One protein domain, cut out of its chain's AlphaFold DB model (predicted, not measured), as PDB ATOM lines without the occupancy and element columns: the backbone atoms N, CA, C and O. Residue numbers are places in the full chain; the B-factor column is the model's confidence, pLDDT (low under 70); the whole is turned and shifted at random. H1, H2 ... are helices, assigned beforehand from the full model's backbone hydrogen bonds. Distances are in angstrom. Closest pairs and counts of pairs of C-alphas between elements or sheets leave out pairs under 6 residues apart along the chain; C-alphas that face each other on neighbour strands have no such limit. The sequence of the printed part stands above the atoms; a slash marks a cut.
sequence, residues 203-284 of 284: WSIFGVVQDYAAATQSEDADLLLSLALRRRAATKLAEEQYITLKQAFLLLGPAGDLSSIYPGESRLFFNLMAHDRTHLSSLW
ATOM      1  N   TRP A 203     -95.839  72.413   2.623       52.69
ATOM      2  CA  TRP A 203     -94.528  71.977   3.070       52.69
ATOM      3  C   TRP A 203     -94.181  70.550   2.579       52.69
ATOM      4  O   TRP A 203     -93.233  69.940   3.066       52.69
ATOM      5  N   SER A 204     -94.920  69.993   1.605       48.19
ATOM      6  CA  SER A 204     -94.390  68.935   0.752       48.19
ATOM      7  C   SER A 204     -93.181  69.506   0.010       48.19
ATOM      8  O   SER A 204     -93.338  70.232  -0.971       48.19
ATOM      9  N   ILE A 205     -92.002  69.199   0.551       48.06
ATOM     10  CA  ILE A 205     -90.642  69.203  -0.009       48.06
ATOM     11  C   ILE A 205     -90.370  70.140  -1.185       48.06
ATOM     12  O   ILE A 205     -89.458  70.902  -1.016       48.06
ATOM     13  N   PHE A 206     -91.057  70.195  -2.331       46.62
ATOM     14  CA  PHE A 206     -90.725  71.182  -3.380       46.62
ATOM     15  C   PHE A 206     -90.661  72.633  -2.868       46.62
ATOM     16  O   PHE A 206     -89.676  73.307  -3.142       46.62
ATOM     17  N   GLY A 207     -91.618  73.091  -2.044       51.69
ATOM     18  CA  GLY A 207     -91.508  74.398  -1.375       51.69
ATOM     19  C   GLY A 207     -90.309  74.468  -0.423       51.69
ATOM     20  O   GLY A 207     -89.600  75.457  -0.396       51.69
ATOM     21  N   VAL A 208     -90.025  73.373   0.284       51.53
ATOM     22  CA  VAL A 208     -88.992  73.256   1.332       51.53
ATOM     23  C   VAL A 208     -87.616  72.872   0.781       51.53
ATOM     24  O   VAL A 208     -86.644  72.957   1.501       51.53
ATOM     25  N   VAL A 209     -87.502  72.468  -0.480       51.22
ATOM     26  CA  VAL A 209     -86.294  72.070  -1.218       51.22
ATOM     27  C   VAL A 209     -85.925  73.162  -2.190       51.22
ATOM     28  O   VAL A 209     -84.741  73.399  -2.369       51.22
ATOM     29  N   GLN A 210     -86.896  73.899  -2.727       48.72
ATOM     30  CA  GLN A 210     -86.621  75.226  -3.252       48.72
ATOM     31  C   GLN A 210     -86.174  76.143  -2.104       48.72
ATOM     32  O   GLN A 210     -85.099  76.731  -2.203       48.72
ATOM     33  N   ASP A 211     -86.899  76.156  -0.974       46.72
ATOM     34  CA  ASP A 211     -86.464  76.882   0.221       46.72
ATOM     35  C   ASP A 211     -85.195  76.275   0.851       46.72
ATOM     36  O   ASP A 211     -84.417  77.065   1.332       46.72
ATOM     37  N   TYR A 212     -84.890  74.963   0.836       48.50
ATOM     38  CA  TYR A 212     -83.632  74.400   1.401       48.50
ATOM     39  C   TYR A 212     -82.433  74.557   0.463       48.50
ATOM     40  O   TYR A 212     -81.337  74.865   0.925       48.50
ATOM     41  N   ALA A 213     -82.623  74.426  -0.854       50.84
ATOM     42  CA  ALA A 213     -81.599  74.805  -1.825       50.84
ATOM     43  C   ALA A 213     -81.251  76.295  -1.672       50.84
ATOM     44  O   ALA A 213     -80.070  76.638  -1.655       50.84
ATOM     45  N   ALA A 214     -82.253  77.156  -1.454       45.19
ATOM     46  CA  ALA A 214     -82.046  78.557  -1.091       45.19
ATOM     47  C   ALA A 214     -81.525  78.750   0.352       45.19
ATOM     48  O   ALA A 214     -80.717  79.640   0.590       45.19
ATOM     49  N   ALA A 215     -81.928  77.919   1.317       45.56
ATOM     50  CA  ALA A 215     -81.615  78.056   2.746       45.56
ATOM     51  C   ALA A 215     -80.277  77.439   3.158       45.56
ATOM     52  O   ALA A 215     -79.863  77.595   4.301       45.56
ATOM     53  N   THR A 216     -79.503  76.935   2.194       53.16
ATOM     54  CA  THR A 216     -78.036  77.040   2.271       53.16
ATOM     55  C   THR A 216     -77.555  78.494   2.488       53.16
ATOM     56  O   THR A 216     -76.388  78.701   2.808       53.16
ATOM     57  N   GLN A 217     -78.448  79.489   2.358       54.47
ATOM     58  CA  GLN A 217     -78.232  80.922   2.584       54.47
ATOM     59  C   GLN A 217     -79.250  81.581   3.555       54.47
ATOM     60  O   GLN A 217     -79.316  82.807   3.594       54.47
ATOM     61  N   SER A 218     -80.068  80.830   4.314       65.31
ATOM     62  CA  SER A 218     -81.104  81.407   5.205       65.31
ATOM     63  C   SER A 218     -80.943  80.960   6.656       65.31
ATOM     64  O   SER A 218     -80.795  79.772   6.936       65.31
ATOM     65  N   GLU A 219     -81.034  81.916   7.582       71.38
ATOM     66  CA  GLU A 219     -80.910  81.688   9.029       71.38
ATOM     67  C   GLU A 219     -82.077  80.854   9.610       71.38
ATOM     68  O   GLU A 219     -81.905  80.185  10.625       71.38
ATOM     69  N   ASP A 220     -83.230  80.805   8.929       76.12
ATOM     70  CA  ASP A 220     -84.439  80.077   9.359       76.12
ATOM     71  C   ASP A 220     -84.540  78.632   8.814       76.12
ATOM     72  O   ASP A 220     -85.586  77.987   8.946       76.12
ATOM     73  N   ALA A 221     -83.481  78.096   8.192       76.38
ATOM     74  CA  ALA A 221     -83.494  76.799   7.496       76.38
ATOM     75  C   ALA A 221     -84.104  75.648   8.324       76.38
ATOM     76  O   ALA A 221     -84.987  74.925   7.853       76.38
ATOM     77  N   ASP A 222     -83.659  75.507   9.577       80.62
ATOM     78  CA  ASP A 222     -84.107  74.453  10.491       80.62
ATOM     79  C   ASP A 222     -85.576  74.655  10.933       80.62
ATOM     80  O   ASP A 222     -86.316  73.681  11.090       80.62
ATOM     81  N   LEU A 223     -86.061  75.899  11.043       80.56
ATOM     82  CA  LEU A 223     -87.476  76.177  11.325       80.56
ATOM     83  C   LEU A 223     -88.366  75.745  10.149       80.56
ATOM     84  O   LEU A 223     -89.343  75.021  10.350       80.56
ATOM     85  N   LEU A 224     -88.016  76.143   8.922       78.00
ATOM     86  CA  LEU A 224     -88.767  75.790   7.707       78.00
ATOM     87  C   LEU A 224     -88.825  74.267   7.505       78.00
ATOM     88  O   LEU A 224     -89.883  73.702   7.218       78.00
ATOM     89  N   LEU A 225     -87.699  73.590   7.722       78.56
ATOM     90  CA  LEU A 225     -87.577  72.139   7.639       78.56
ATOM     91  C   LEU A 225     -88.383  71.409   8.732       78.56
ATOM     92  O   LEU A 225     -89.057  70.418   8.445       78.56
ATOM     93  N   SER A 226     -88.373  71.914   9.968       82.56
ATOM     94  CA  SER A 226     -89.150  71.362  11.087       82.56
ATOM     95  C   SER A 226     -90.664  71.460  10.844       82.56
ATOM     96  O   SER A 226     -91.389  70.459  10.936       82.56
ATOM     97  N   LEU A 227     -91.142  72.633  10.404       81.56
ATOM     98  CA  LEU A 227     -92.534  72.857   9.989       81.56
ATOM     99  C   LEU A 227     -92.965  71.881   8.879       81.56
ATOM    100  O   LEU A 227     -94.109  71.409   8.852       81.56
ATOM    101  N   ALA A 228     -92.035  71.531   7.992       78.25
ATOM    102  CA  ALA A 228     -92.285  70.668   6.854       78.25
ATOM    103  C   ALA A 228     -92.382  69.183   7.168       78.25
ATOM    104  O   ALA A 228     -93.369  68.534   6.803       78.25
ATOM    105  N   LEU A 229     -91.392  68.658   7.889       80.12
ATOM    106  CA  LEU A 229     -91.401  67.285   8.380       80.12
ATOM    107  C   LEU A 229     -92.655  67.021   9.208       80.12
ATOM    108  O   LEU A 229     -93.281  65.965   9.082       80.12
ATOM    109  N   ARG A 230     -93.089  68.016   9.987       84.00
ATOM    110  CA  ARG A 230     -94.318  67.908  10.758       84.00
ATOM    111  C   ARG A 230     -95.593  67.976   9.922       84.00
ATOM    112  O   ARG A 230     -96.499  67.201  10.207       84.00
ATOM    113  N   ARG A 231     -95.706  68.823   8.889       82.25
ATOM    114  CA  ARG A 231     -96.894  68.769   8.008       82.25
ATOM    115  C   ARG A 231     -96.978  67.437   7.269       82.25
ATOM    116  O   ARG A 231     -98.074  66.906   7.168       82.25
ATOM    117  N   ARG A 232     -95.851  66.864   6.826       79.06
ATOM    118  CA  ARG A 232     -95.826  65.510   6.243       79.06
ATOM    119  C   ARG A 232     -96.372  64.469   7.227       79.06
ATOM    120  O   ARG A 232     -97.250  63.696   6.852       79.06
ATOM    121  N   ALA A 233     -95.907  64.486   8.478       82.19
ATOM    122  CA  ALA A 233     -96.428  63.605   9.523       82.19
ATOM    123  C   ALA A 233     -97.922  63.845   9.799       82.19
ATOM    124  O   ALA A 233     -98.683  62.888   9.885       82.19
ATOM    125  N   ALA A 234     -98.368  65.104   9.871       85.44
ATOM    126  CA  ALA A 234     -99.767  65.452  10.125       85.44
ATOM    127  C   ALA A 234    -100.694  64.994   8.989       85.44
ATOM    128  O   ALA A 234    -101.770  64.468   9.258       85.44
ATOM    129  N   THR A 235    -100.273  65.141   7.730       80.62
ATOM    130  CA  THR A 235    -101.022  64.644   6.570       80.62
ATOM    131  C   THR A 235    -101.146  63.123   6.615       80.62
ATOM    132  O   THR A 235    -102.261  62.609   6.565       80.62
ATOM    133  N   LYS A 236    -100.037  62.392   6.792       80.56
ATOM    134  CA  LYS A 236    -100.071  60.922   6.827       80.56
ATOM    135  C   LYS A 236    -100.857  60.387   8.035       80.56
ATOM    136  O   LYS A 236    -101.661  59.480   7.867       80.56
ATOM    137  N   LEU A 237    -100.747  61.017   9.208       85.06
ATOM    138  CA  LEU A 237    -101.563  60.688  10.383       85.06
ATOM    139  C   LEU A 237    -103.066  60.954  10.152       85.06
ATOM    140  O   LEU A 237    -103.905  60.163  10.585       85.06
ATOM    141  N   ALA A 238    -103.419  62.043   9.458       84.62
ATOM    142  CA  ALA A 238    -104.807  62.356   9.105       84.62
ATOM    143  C   ALA A 238    -105.418  61.341   8.124       84.62
ATOM    144  O   ALA A 238    -106.608  61.020   8.230       84.62
ATOM    145  N   GLU A 239    -104.601  60.828   7.202       80.88
ATOM    146  CA  GLU A 239    -104.954  59.753   6.274       80.88
ATOM    147  C   GLU A 239    -105.117  58.413   7.011       80.88
ATOM    148  O   GLU A 239    -106.203  57.838   6.969       80.88
ATOM    149  N   GLU A 240    -104.097  57.967   7.753       84.56
ATOM    150  CA  GLU A 240    -104.083  56.680   8.472       84.56
ATOM    151  C   GLU A 240    -105.198  56.553   9.520       84.56
ATOM    152  O   GLU A 240    -105.841  55.509   9.619       84.56
ATOM    153  N   GLN A 241    -105.451  57.607  10.304       88.69
ATOM    154  CA  GLN A 241    -106.443  57.575  11.388       88.69
ATOM    155  C   GLN A 241    -107.828  58.085  10.980       88.69
ATOM    156  O   GLN A 241    -108.730  58.147  11.815       88.69
ATOM    157  N   TYR A 242    -108.026  58.468   9.715       86.31
ATOM    158  CA  TYR A 242    -109.283  59.041   9.230       86.31
ATOM    159  C   TYR A 242    -109.775  60.256  10.058       86.31
ATOM    160  O   TYR A 242    -110.979  60.428  10.288       86.31
ATOM    161  N   ILE A 243    -108.857  61.152  10.429       88.00
ATOM    162  CA  ILE A 243    -109.125  62.390  11.188       88.00
ATOM    163  C   ILE A 243    -108.948  63.650  10.322       88.00
ATOM    164  O   ILE A 243    -108.590  63.584   9.146       88.00
ATOM    165  N   THR A 244    -109.259  64.830  10.861       85.56
ATOM    166  CA  THR A 244    -108.938  66.107  10.195       85.56
ATOM    167  C   THR A 244    -107.459  66.457  10.358       85.56
ATOM    168  O   THR A 244    -106.827  66.084  11.349       85.56
ATOM    169  N   LEU A 245    -106.916  67.253   9.434       85.94
ATOM    170  CA  LEU A 245    -105.533  67.725   9.522       85.94
ATOM    171  C   LEU A 245    -105.272  68.537  10.809       85.94
ATOM    172  O   LEU A 245    -104.206  68.409  11.407       85.94
ATOM    173  N   LYS A 246    -106.268  69.291  11.304       91.38
ATOM    174  CA  LYS A 246    -106.217  69.955  12.620       91.38
ATOM    175  C   LYS A 246    -106.024  68.955  13.761       91.38
ATOM    176  O   LYS A 246    -105.129  69.140  14.582       91.38
ATOM    177  N   GLN A 247    -106.836  67.897  13.806       91.56
ATOM    178  CA  GLN A 247    -106.713  66.850  14.827       91.56
ATOM    179  C   GLN A 247    -105.344  66.167  14.756       91.56
ATOM    180  O   GLN A 247    -104.727  65.965  15.795       91.56
ATOM    181  N   ALA A 248    -104.817  65.900  13.558       90.19
ATOM    182  CA  ALA A 248    -103.477  65.340  13.404       90.19
ATOM    183  C   ALA A 248    -102.369  66.280  13.925       90.19
ATOM    184  O   ALA A 248    -101.467  65.832  14.631       90.19
ATOM    185  N   PHE A 249    -102.452  67.591  13.659       91.25
ATOM    186  CA  PHE A 249    -101.514  68.577  14.220       91.25
ATOM    187  C   PHE A 249    -101.580  68.695  15.749       91.25
ATOM    188  O   PHE A 249    -100.549  68.975  16.367       91.25
ATOM    189  N   LEU A 250    -102.765  68.499  16.338       91.94
ATOM    190  CA  LEU A 250    -102.973  68.469  17.788       91.94
ATOM    191  C   LEU A 250    -102.430  67.175  18.416       91.94
ATOM    192  O   LEU A 250    -101.756  67.249  19.438       91.94
ATOM    193  N   LEU A 251    -102.669  66.014  17.793       91.81
ATOM    194  CA  LEU A 251    -102.174  64.713  18.266       91.81
ATOM    195  C   LEU A 251    -100.647  64.593  18.197       91.81
ATOM    196  O   LEU A 251    -100.055  64.011  19.098       91.81
ATOM    197  N   LEU A 252    -100.010  65.153  17.165       90.50
ATOM    198  CA  LEU A 252     -98.546  65.167  17.052       90.50
ATOM    199  C   LEU A 252     -97.858  66.070  18.085       90.50
ATOM    200  O   LEU A 252     -96.649  65.954  18.266       90.50
ATOM    201  N   GLY A 253     -98.589  66.995  18.718       90.25
ATOM    202  CA  GLY A 253     -97.988  68.026  19.565       90.25
ATOM    203  C   GLY A 253     -97.047  68.963  18.789       90.25
ATOM    204  O   GLY A 253     -96.979  68.887  17.559       90.25
ATOM    205  N   PRO A 254     -96.362  69.903  19.467       89.31
ATOM    206  CA  PRO A 254     -95.397  70.806  18.838       89.31
ATOM    207  C   PRO A 254     -94.212  70.055  18.217       89.31
ATOM    208  O   PRO A 254     -93.921  68.921  18.584       89.31
ATOM    209  N   ALA A 255     -93.521  70.691  17.268       85.81
ATOM    210  CA  ALA A 255     -92.319  70.101  16.693       85.81
ATOM    211  C   ALA A 255     -91.189  70.063  17.734       85.81
ATOM    212  O   ALA A 255     -90.979  71.040  18.454       85.81
ATOM    213  N   GLY A 256     -90.483  68.935  17.796       84.94
ATOM    214  CA  GLY A 256     -89.254  68.779  18.569       84.94
ATOM    215  C   GLY A 256     -88.012  69.162  17.764       84.94
ATOM    216  O   GLY A 256     -88.105  69.618  16.620       84.94
ATOM    217  N   ASP A 257     -86.844  68.930  18.361       86.38
ATOM    218  CA  ASP A 257     -85.553  69.204  17.728       86.38
ATOM    219  C   ASP A 257     -85.336  68.365  16.459       86.38
ATOM    220  O   ASP A 257     -85.679  67.178  16.392       86.38
ATOM    221  N   LEU A 258     -84.708  68.981  15.454       85.81
ATOM    222  CA  LEU A 258     -84.341  68.300  14.218       85.81
ATOM    223  C   LEU A 258     -83.222  67.286  14.453       85.81
ATOM    224  O   LEU A 258     -82.064  67.644  14.682       85.81
ATOM    225  N   SER A 259     -83.558  66.010  14.299       87.19
ATOM    226  CA  SER A 259     -82.627  64.891  14.462       87.19
ATOM    227  C   SER A 259     -82.575  64.010  13.215       87.19
ATOM    228  O   SER A 259     -83.543  63.916  12.457       87.19
ATOM    229  N   SER A 260     -81.422  63.374  12.986       86.19
ATOM    230  CA  SER A 260     -81.253  62.422  11.886       86.19
ATOM    231  C   SER A 260     -81.871  61.065  12.224       86.19
ATOM    232  O   SER A 260     -81.679  60.547  13.324       86.19
ATOM    233  N   ILE A 261     -82.570  60.460  11.262       83.56
ATOM    234  CA  ILE A 261     -83.177  59.124  11.398       83.56
ATOM    235  C   ILE A 261     -82.084  58.052  11.459       83.56
ATOM    236  O   ILE A 261     -82.129  57.168  12.328       83.56
ATOM    237  N   TYR A 262     -81.097  58.197  10.574       84.25
ATOM    238  CA  TYR A 262     -79.885  57.399  10.438       84.25
ATOM    239  C   TYR A 262     -78.666  58.291  10.740       84.25
ATOM    240  O   TYR A 262     -78.263  59.118   9.910       84.25
ATOM    241  N   PRO A 263     -78.086  58.194  11.952       87.44
ATOM    242  CA  PRO A 263     -76.868  58.915  12.305       87.44
ATOM    243  C   PRO A 263     -75.700  58.516  11.394       87.44
ATOM    244  O   PRO A 263     -75.448  57.331  11.192       87.44
ATOM    245  N   GLY A 264     -74.970  59.505  10.873       86.06
ATOM    246  CA  GLY A 264     -73.835  59.297   9.962       86.06
ATOM    247  C   GLY A 264     -74.174  59.431   8.473       86.06
ATOM    248  O   GLY A 264     -73.269  59.648   7.672       86.06
ATOM    249  N   GLU A 265     -75.453  59.391   8.097       84.56
ATOM    250  CA  GLU A 265     -75.898  59.759   6.750       84.56
ATOM    251  C   GLU A 265     -76.055  61.282   6.587       84.56
ATOM    252  O   GLU A 265     -76.191  62.035   7.557       84.56
ATOM    253  N   SER A 266     -76.067  61.754   5.338       78.38
ATOM    254  CA  SER A 266     -76.269  63.169   5.003       78.38
ATOM    255  C   SER A 266     -77.576  63.729   5.589       78.38
ATOM    256  O   SER A 266     -78.601  63.041   5.626       78.38
ATOM    257  N   ARG A 267     -77.575  65.012   5.992       75.81
ATOM    258  CA  ARG A 267     -78.765  65.765   6.459       75.81
ATOM    259  C   ARG A 267     -79.707  66.134   5.300       75.81
ATOM    260  O   ARG A 267     -80.017  67.302   5.080       75.81
ATOM    261  N   LEU A 268     -80.145  65.131   4.544       74.25
ATOM    262  CA  LEU A 268     -81.188  65.248   3.527       74.25
ATOM    263  C   LEU A 268     -82.564  65.258   4.199       74.25
ATOM    264  O   LEU A 268     -82.743  64.609   5.226       74.25
ATOM    265  N   PHE A 269     -83.560  65.908   3.587       70.94
ATOM    266  CA  PHE A 269     -84.937  65.962   4.108       70.94
ATOM    267  C   PHE A 269     -85.482  64.577   4.508       70.94
ATOM    268  O   PHE A 269     -86.130  64.427   5.539       70.94
ATOM    269  N   PHE A 270     -85.202  63.548   3.704       74.31
ATOM    270  CA  PHE A 270     -85.674  62.182   3.943       74.31
ATOM    271  C   PHE A 270     -84.967  61.457   5.102       74.31
ATOM    272  O   PHE A 270     -85.467  60.433   5.543       74.31
ATOM    273  N   ASN A 271     -83.853  61.987   5.613       78.00
ATOM    274  CA  ASN A 271     -83.133  61.466   6.777       78.00
ATOM    275  C   ASN A 271     -83.373  62.323   8.038       78.00
ATOM    276  O   ASN A 271     -82.601  62.254   8.988       78.00
ATOM    277  N   LEU A 272     -84.404  63.172   8.077       82.19
ATOM    278  CA  LEU A 272     -84.644  64.081   9.203       82.19
ATOM    279  C   LEU A 272     -86.031  63.856   9.817       82.19
ATOM    280  O   LEU A 272     -86.993  63.533   9.122       82.19
ATOM    281  N   MET A 273     -86.131  64.027  11.135       82.81
ATOM    282  CA  MET A 273     -87.385  64.009  11.894       82.81
ATOM    283  C   MET A 273     -87.494  65.244  12.796       82.81
ATOM    284  O   MET A 273     -86.483  65.819  13.191       82.81
ATOM    285  N   ALA A 274     -88.731  65.626  13.121       83.25
ATOM    286  CA  ALA A 274     -89.074  66.782  13.965       83.25
ATOM    287  C   ALA A 274     -90.151  66.429  15.018       83.25
ATOM    288  O   ALA A 274     -90.932  67.277  15.445       83.25
ATOM    289  N   HIS A 275     -90.286  65.142  15.339       81.50
ATOM    290  CA  HIS A 275     -91.319  64.563  16.203       81.50
ATOM    291  C   HIS A 275     -90.843  63.197  16.719       81.50
ATOM    292  O   HIS A 275     -89.943  62.597  16.132       81.50
ATOM    293  N   ASP A 276     -91.430  62.723  17.819       68.50
ATOM    294  CA  ASP A 276     -91.004  61.493  18.494       68.50
ATOM    295  C   ASP A 276     -91.160  60.236  17.608       68.50
ATOM    296  O   ASP A 276     -92.132  60.078  16.860       68.50
ATOM    297  N   ARG A 277     -90.197  59.309  17.722       62.28
ATOM    298  CA  ARG A 277     -90.133  58.047  16.964       62.28
ATOM    299  C   ARG A 277     -91.311  57.121  17.255       62.28
ATOM    300  O   ARG A 277     -91.631  56.284  16.414       62.28
ATOM    301  N   THR A 278     -91.974  57.285  18.398       64.50
ATOM    302  CA  THR A 278     -93.188  56.540  18.775       64.50
ATOM    303  C   THR A 278     -94.333  56.701  17.769       64.50
ATOM    304  O   THR A 278     -95.111  55.769  17.589       64.50
ATOM    305  N   HIS A 279     -94.393  57.826  17.047       56.00
ATOM    306  CA  HIS A 279     -95.376  58.079  15.987       56.00
ATOM    307  C   HIS A 279     -94.903  57.668  14.579       56.00
ATOM    308  O   HIS A 279     -95.675  57.771  13.633       56.00
ATOM    309  N   LEU A 280     -93.646  57.233  14.411       56.12
ATOM    310  CA  LEU A 280     -92.977  57.103  13.106       56.12
ATOM    311  C   LEU A 280     -92.922  55.679  12.530       56.12
ATOM    312  O   LEU A 280     -92.485  55.527  11.390       56.12
ATOM    313  N   SER A 281     -93.354  54.647  13.259       53.25
ATOM    314  CA  SER A 281     -93.234  53.245  12.815       53.25
ATOM    315  C   SER A 281     -94.098  52.880  11.599       53.25
ATOM    316  O   SER A 281     -93.762  51.923  10.909       53.25
ATOM    317  N   SER A 282     -95.159  53.641  11.305       52.03
ATOM    318  CA  SER A 282     -95.926  53.563  10.050       52.03
ATOM    319  C   SER A 282     -95.481  54.582   8.994       52.03
ATOM    320  O   SER A 282     -95.845  54.462   7.825       52.03
ATOM    321  N   LEU A 283     -94.718  55.616   9.375       49.06
ATOM    322  CA  LEU A 283     -94.577  56.839   8.576       49.06
ATOM    323  C   LEU A 283     -93.573  56.743   7.412       49.06
ATOM    324  O   LEU A 283     -93.641  57.593   6.513       49.06
ATOM    325  N   TRP A 284     -92.763  55.683   7.345       47.91
ATOM    326  CA  TRP A 284     -91.779  55.413   6.287       47.91
ATOM    327  C   TRP A 284     -92.116  54.157   5.489       47.91
ATOM    328  O   TRP A 284     -92.306  53.103   6.127       47.91
TER     329      TRP A 284
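Overview. This is residues 203 to 284 of the 284 residues of the protein "HNH endonuclease" of Paraburkholderia sp. BL27I4N3 (UniProt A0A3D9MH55). A long helix, H2, runs along the longest axis; H1 folds back along its first part as a helical hairpin, and the short H3 crosses its later part. A long winding stretch with no named element, residues 252 to 284, loops along one side of these helices. The printed part has 82 residues, with three named helices in the order H1, H2, H3 and no named strand; the class is all helix, though under half of the residues, 37 of 82, are in named elements. The whole is compact, with a radius of gyration of the C-alphas of 12.7 A, and only just elongated, spanning 38 by 25 by 19 A.

Arrangement. Start at H1, residues 206 to 215, and pass the tight link to H2, residues 221 to 240. The two touch, with residues 221 to 228 of H2 alone; their closest C-alphas are those of Ala 215 and Ala 221, 5.3 A apart. They run opposite ways at a shallow tilt of 17 degrees, a hairpin. Past another tight link, H3, residues 245 to 251, touches H2 at residues 231 to 238 alone, about perpendicular at 79 degrees; the closest C-alphas, of Ala 234 and Ala 248, are 5.0 A apart. H1 and H3 are apart. In H1, H2 and H3 every O i to N i+4 pair is within hydrogen-bond range.

Along the chain. Find C-alpha 206 at (-90.725, 71.182, -3.380), where H1 begins; it runs 13.0 A. H2 runs 28.8 A from C-alpha 221 at (-83.494, 76.799, 7.496). H3 runs 9.8 A to C-alpha 251 at (-102.174, 64.713, 18.266).

Size, cuts and confidence. The C-alphas farthest apart, of Gln 217 and Tyr 242, are 38.6 A apart. Look beyond H3 for a short antiparallel pairing of residues 259 to 260 with 272 to 273. The printed part has no cut and ends at the chain's last residue, Trp 284. Its mean pLDDT is 74.0; residues 203 to 218 and 276 to 284 are under 70.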